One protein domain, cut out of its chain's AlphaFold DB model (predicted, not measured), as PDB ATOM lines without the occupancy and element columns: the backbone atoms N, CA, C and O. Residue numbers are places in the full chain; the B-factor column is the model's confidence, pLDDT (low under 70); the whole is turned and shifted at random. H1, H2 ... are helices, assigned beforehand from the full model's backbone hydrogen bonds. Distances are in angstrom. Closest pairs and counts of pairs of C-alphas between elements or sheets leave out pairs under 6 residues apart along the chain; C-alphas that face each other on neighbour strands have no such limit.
ATOM      1  N   SER A  96      11.768 -45.866  31.373       95.31
ATOM      2  CA  SER A  96      11.431 -47.103  32.070       95.31
ATOM      3  C   SER A  96      10.434 -46.828  33.203       95.31
ATOM      4  O   SER A  96      10.317 -45.704  33.702       95.31
ATOM      5  N   GLU A  97       9.742 -47.873  33.655       94.94
ATOM      6  CA  GLU A  97       8.819 -47.794  34.792       94.94
ATOM      7  C   GLU A  97       9.495 -47.202  36.042       94.94
ATOM      8  O   GLU A  97       8.951 -46.306  36.692       94.94
ATOM      9  N   GLU A  98      10.721 -47.636  36.341       95.19
ATOM     10  CA  GLU A  98      11.495 -47.137  37.479       95.19
ATOM     11  C   GLU A  98      11.772 -45.629  37.361       95.19
ATOM     12  O   GLU A  98      11.543 -44.863  38.304       95.19
ATOM     13  N   GLU A  99      12.206 -45.175  36.186       95.19
ATOM     14  CA  GLU A  99      12.466 -43.761  35.924       95.19
ATOM     15  C   GLU A  99      11.190 -42.915  36.014       95.19
ATOM     16  O   GLU A  99      11.232 -41.798  36.542       95.19
ATOM     17  N   ALA A 100      10.053 -43.443  35.552       93.31
ATOM     18  CA  ALA A 100       8.753 -42.789  35.658       93.31
ATOM     19  C   ALA A 100       8.320 -42.625  37.125       93.31
ATOM     20  O   ALA A 100       7.928 -41.527  37.538       93.31
ATOM     21  N   ILE A 101       8.477 -43.666  37.950       93.69
ATOM     22  CA  ILE A 101       8.188 -43.613  39.391       93.69
ATOM     23  C   ILE A 101       9.095 -42.589  40.090       93.69
ATOM     24  O   ILE A 101       8.627 -41.766  40.887       93.69
ATOM     25  N   ILE A 102      10.395 -42.579  39.776       92.31
ATOM     26  CA  ILE A 102      11.349 -41.605  40.329       92.31
ATOM     27  C   ILE A 102      10.968 -40.176  39.915       92.31
ATOM     28  O   ILE A 102      10.975 -39.260  40.750       92.31
ATOM     29  N   ALA A 103      10.611 -39.966  38.646       91.81
ATOM     30  CA  ALA A 103      10.158 -38.677  38.137       91.81
ATOM     31  C   ALA A 103       8.899 -38.195  38.872       91.81
ATOM     32  O   ALA A 103       8.847 -37.044  39.321       91.81
ATOM     33  N   PHE A 104       7.916 -39.077  39.064       91.56
ATOM     34  CA  PHE A 104       6.696 -38.782  39.811       91.56
ATOM     35  C   PHE A 104       7.005 -38.372  41.257       91.56
ATOM     36  O   PHE A 104       6.586 -37.303  41.708       91.56
ATOM     37  N   HIS A 105       7.821 -39.149  41.972       92.00
ATOM     38  CA  HIS A 105       8.210 -38.835  43.349       92.00
ATOM     39  C   HIS A 105       8.938 -37.493  43.479       92.00
ATOM     40  O   HIS A 105       8.697 -36.742  44.431       92.00
ATOM     41  N   ASN A 106       9.820 -37.161  42.535       92.06
ATOM     42  CA  ASN A 106      10.521 -35.878  42.536       92.06
ATOM     43  C   ASN A 106       9.561 -34.699  42.306       92.06
ATOM     44  O   ASN A 106       9.680 -33.683  43.000       92.06
ATOM     45  N   ASN A 107       8.572 -34.847  41.418       91.00
ATOM     46  CA  ASN A 107       7.516 -33.847  41.237       91.00
ATOM     47  C   ASN A 107       6.649 -33.697  42.483       91.00
ATOM     48  O   ASN A 107       6.425 -32.579  42.944       91.00
ATOM     49  N   LEU A 108       6.220 -34.810  43.078       91.56
ATOM     50  CA  LEU A 108       5.427 -34.789  44.301       91.56
ATOM     51  C   LEU A 108       6.192 -34.114  45.446       91.56
ATOM     52  O   LEU A 108       5.631 -33.301  46.183       91.56
ATOM     53  N   ARG A 109       7.500 -34.382  45.568       92.56
ATOM     54  CA  ARG A 109       8.385 -33.716  46.534       92.56
ATOM     55  C   ARG A 109       8.433 -32.205  46.301       92.56
ATOM     56  O   ARG A 109       8.351 -31.447  47.271       92.56
ATOM     57  N   TRP A 110       8.584 -31.760  45.054       94.31
ATOM     58  CA  TRP A 110       8.543 -30.338  44.703       94.31
ATOM     59  C   TRP A 110       7.188 -29.713  45.060       94.31
ATOM     60  O   TRP A 110       7.157 -28.721  45.792       94.31
ATOM     61  N   PHE A 111       6.085 -30.327  44.634       93.94
ATOM     62  CA  PHE A 111       4.725 -29.857  44.895       93.94
ATOM     63  C   PHE A 111       4.455 -29.734  46.399       93.94
ATOM     64  O   PHE A 111       4.031 -28.683  46.882       93.94
ATOM     65  N   ALA A 112       4.803 -30.769  47.168       91.94
ATOM     66  CA  ALA A 112       4.665 -30.783  48.619       91.94
ATOM     67  C   ALA A 112       5.473 -29.662  49.293       91.94
ATOM     68  O   ALA A 112       5.005 -29.062  50.262       91.94
ATOM     69  N   ARG A 113       6.677 -29.348  48.796       94.12
ATOM     70  CA  ARG A 113       7.470 -28.207  49.288       94.12
ATOM     71  C   ARG A 113       6.801 -26.874  48.949       94.12
ATOM     72  O   ARG A 113       6.658 -26.032  49.831       94.12
ATOM     73  N   TRP A 114       6.364 -26.706  47.703       96.12
ATOM     74  CA  TRP A 114       5.749 -25.478  47.195       96.12
ATOM     75  C   TRP A 114       4.434 -25.129  47.902       96.12
ATOM     76  O   TRP A 114       4.169 -23.957  48.183       96.12
ATOM     77  N   ILE A 115       3.607 -26.130  48.212       95.56
ATOM     78  CA  ILE A 115       2.318 -25.904  48.874       95.56
ATOM     79  C   ILE A 115       2.499 -25.597  50.363       95.56
ATOM     80  O   ILE A 115       1.882 -24.667  50.886       95.56
ATOM     81  N   ARG A 116       3.433 -26.296  51.025       93.75
ATOM     82  CA  ARG A 116       3.782 -26.050  52.431       93.75
ATOM     83  C   ARG A 116       4.382 -24.666  52.637       93.75
ATOM     84  O   ARG A 116       4.052 -24.023  53.628       93.75
ATOM     85  N   SER A 117       5.200 -24.179  51.702       96.25
ATOM     86  CA  SER A 117       5.764 -22.824  51.780       96.25
ATOM     87  C   SER A 117       4.702 -21.720  51.703       96.25
ATOM     88  O   SER A 117       5.008 -20.566  51.974       96.25
ATOM     89  N   ARG A 118       3.461 -22.061  51.335       96.62
ATOM     90  CA  ARG A 118       2.297 -21.161  51.294       96.62
ATOM     91  C   ARG A 118       1.315 -21.413  52.440       96.62
ATOM     92  O   ARG A 118       0.172 -20.982  52.374       96.62
ATOM     93  N   GLY A 119       1.736 -22.145  53.472       95.06
ATOM     94  CA  GLY A 119       0.916 -22.428  54.651       95.06
ATOM     95  C   GLY A 119      -0.190 -23.461  54.429       95.06
ATOM     96  O   GLY A 119      -0.953 -23.732  55.351       95.06
ATOM     97  N   ARG A 120      -0.274 -24.080  53.243       94.00
ATOM     98  CA  ARG A 120      -1.264 -25.121  52.943       94.00
ATOM     99  C   ARG A 120      -0.646 -26.509  53.068       94.00
ATOM    100  O   ARG A 120       0.512 -26.747  52.727       94.00
ATOM    101  N   ARG A 121      -1.450 -27.459  53.534       89.81
ATOM    102  CA  ARG A 121      -1.152 -28.892  53.473       89.81
ATOM    103  C   ARG A 121      -2.236 -29.568  52.643       89.81
ATOM    104  O   ARG A 121      -3.388 -29.164  52.717       89.81
ATOM    105  N   VAL A 122      -1.837 -30.564  51.862       90.44
ATOM    106  CA  VAL A 122      -2.744 -31.417  51.085       90.44
ATOM    107  C   VAL A 122      -2.950 -32.692  51.888       90.44
ATOM    108  O   VAL A 122      -1.967 -33.278  52.359       90.44
ATOM    109  N   SER A 123      -4.203 -33.080  52.113       91.56
ATOM    110  CA  SER A 123      -4.506 -34.346  52.786       91.56
ATOM    111  C   SER A 123      -4.257 -35.530  51.847       91.56
ATOM    112  O   SER A 123      -4.147 -35.362  50.633       91.56
ATOM    113  N   ARG A 124      -4.176 -36.748  52.392       90.75
ATOM    114  CA  ARG A 124      -4.032 -37.959  51.570       90.75
ATOM    115  C   ARG A 124      -5.184 -38.094  50.570       90.75
ATOM    116  O   ARG A 124      -4.926 -38.312  49.395       90.75
ATOM    117  N   ASP A 125      -6.419 -37.908  51.026       95.25
ATOM    118  CA  ASP A 125      -7.608 -38.049  50.177       95.25
ATOM    119  C   ASP A 125      -7.665 -36.986  49.082       95.25
ATOM    120  O   ASP A 125      -8.115 -37.251  47.975       95.25
ATOM    121  N   GLU A 126      -7.199 -35.772  49.372       92.75
ATOM    122  CA  GLU A 126      -7.107 -34.717  48.367       92.75
ATOM    123  C   GLU A 126      -6.042 -35.029  47.312       92.75
ATOM    124  O   GLU A 126      -6.288 -34.817  46.129       92.75
ATOM    125  N   LEU A 127      -4.895 -35.581  47.719       90.94
ATOM    126  CA  LEU A 127      -3.858 -36.014  46.785       90.94
ATOM    127  C   LEU A 127      -4.337 -37.170  45.895       90.94
ATOM    128  O   LEU A 127      -4.067 -37.151  44.701       90.94
ATOM    129  N   LEU A 128      -5.057 -38.144  46.459       92.19
ATOM    130  CA  LEU A 128      -5.649 -39.240  45.685       92.19
ATOM    131  C   LEU A 128      -6.658 -38.706  44.664       92.19
ATOM    132  O   LEU A 128      -6.520 -39.000  43.485       92.19
ATOM    133  N   ARG A 129      -7.556 -37.798  45.071       93.38
ATOM    134  CA  ARG A 129      -8.480 -37.140  44.132       93.38
ATOM    135  C   ARG A 129      -7.763 -36.388  43.009       93.38
ATOM    136  O   ARG A 129      -8.233 -36.410  41.880       93.38
ATOM    137  N   MET A 130      -6.642 -35.717  43.298       91.38
ATOM    138  CA  MET A 130      -5.835 -35.052  42.262       91.38
ATOM    139  C   MET A 130      -5.263 -36.049  41.248       91.38
ATOM    140  O   MET A 130      -5.179 -35.716  40.070       91.38
ATOM    141  N   ILE A 131      -4.865 -37.242  41.701       89.06
ATOM    142  CA  ILE A 131      -4.370 -38.316  40.831       89.06
ATOM    143  C   ILE A 131      -5.513 -38.859  39.973       89.06
ATOM    144  O   ILE A 131      -5.349 -38.927  38.760       89.06
ATOM    145  N   ASP A 132      -6.668 -39.156  40.573       89.56
ATOM    146  CA  ASP A 132      -7.840 -39.669  39.853       89.56
ATOM    147  C   ASP A 132      -8.287 -38.681  38.761       89.56
ATOM    148  O   ASP A 132      -8.399 -39.040  37.595       89.56
ATOM    149  N   THR A 133      -8.402 -37.389  39.096       89.56
ATOM    150  CA  THR A 133      -8.750 -36.341  38.115       89.56
ATOM    151  C   THR A 133      -7.719 -36.214  36.990       89.56
ATOM    152  O   THR A 133      -8.074 -35.901  35.856       89.56
ATOM    153  N   ALA A 134      -6.432 -36.420  37.286       84.94
ATOM    154  CA  ALA A 134      -5.397 -36.402  36.259       84.94
ATOM    155  C   ALA A 134      -5.495 -37.629  35.338       84.94
ATOM    156  O   ALA A 134      -5.307 -37.479  34.133       84.94
ATOM    157  N   ALA A 135      -5.819 -38.807  35.877       80.38
ATOM    158  CA  ALA A 135      -6.010 -40.027  35.096       80.38
ATOM    159  C   ALA A 135      -7.225 -39.922  34.159       80.38
ATOM    160  O   ALA A 135      -7.093 -40.204  32.971       80.38
ATOM    161  N   ASP A 136      -8.353 -39.401  34.649       80.75
ATOM    162  CA  ASP A 136      -9.574 -39.206  33.851       80.75
ATOM    163  C   ASP A 136      -9.353 -38.265  32.650       80.75
ATOM    164  O   ASP A 136     -10.030 -38.362  31.630       80.75
ATOM    165  N   SER A 137      -8.383 -37.348  32.743       68.88
ATOM    166  CA  SER A 137      -8.043 -36.422  31.653       68.88
ATOM    167  C   SER A 137      -7.243 -37.049  30.502       68.88
ATOM    168  O   SER A 137      -7.006 -36.375  29.503       68.88
ATOM    169  N   ILE A 138      -6.821 -38.312  30.644       63.94
ATOM    170  CA  ILE A 138      -6.068 -39.070  29.631       63.94
ATOM    171  C   ILE A 138      -7.018 -39.882  28.728       63.94
ATOM    172  O   ILE A 138      -6.658 -40.196  27.600       63.94
ATOM    173  N   GLU A 139      -8.238 -40.192  29.182       48.09
ATOM    174  CA  GLU A 139      -9.217 -41.015  28.446       48.09
ATOM    175  C   GLU A 139     -10.090 -40.227  27.437       48.09
ATOM    176  O   GLU A 139     -11.213 -40.640  27.135       48.09
ATOM    177  N   VAL A 140      -9.598 -39.103  26.892       39.81
ATOM    178  CA  VAL A 140     -10.322 -38.260  25.910       39.81
ATOM    179  C   VAL A 140      -9.583 -38.161  24.583       39.81
ATOM    180  O   VAL A 140      -8.393 -37.778  24.602       39.81
TER     181      VAL A 140
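AT A GLANCE: This is residues 96 to 140 of the 140 residues of an uncharacterized protein of Roseiflexus castenholzii (strain DSM 13941 / HLO8) (UniProt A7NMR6). The printed part is an open, lopsided V of two helices, with the longer H1 as one arm and the shorter H2 as the other. The link of residues 117 to 123 folds the chain back between them, and H1 and H2 stand apart, with no C-alpha of the one within 8 A of the other. The printed part has 45 residues, with two named helices in the order H1, H2 and no named strand; the class is all helix. The whole is loose, with a radius of gyration of the C-alphas of 12.3 A, and its C-alphas span 33 by 24 by 16 A along the three main axes.

HOW THE PARTS SIT: Going from the first residue, Ser 96 comes before H1, residues 97 to 116. A short link of 7 residues, 117 to 123, leads to H2, residues 124 to 136. H1 and H2 are apart, with no C-alpha of the one within 8 A of the other. Residues 96 to 107, of which 97 to 107 belong to H1, stand free. Residues 114 to 119, of which 114 to 116 belong to H1, stand free too, as do residues 128 to 140, of which 128 to 136 belong to H2. In H1 and H2 every O i to N i+4 pair is within hydrogen-bond range.

IN THESE COORDINATES: H1, from Glu 97 to Arg 116, measures 28.4 A from first to last C-alpha. It begins at C-alpha 97 (8.819, -47.794, 34.792) and ends at C-alpha 116 (3.782, -26.050, 52.431). H2, from Arg 124 to Asp 136, measures 18.6 A and ends at C-alpha 136 (-9.574, -39.206, 33.851).

THE WHOLE: The two C-alphas farthest apart are those of Ser 96 and Gly 119, at 35.1 A. The printed part has no cut and ends at Val 140, the chain's last residue. The mean pLDDT of the printed part is 88.8, and residues 137 to 140 are under 70.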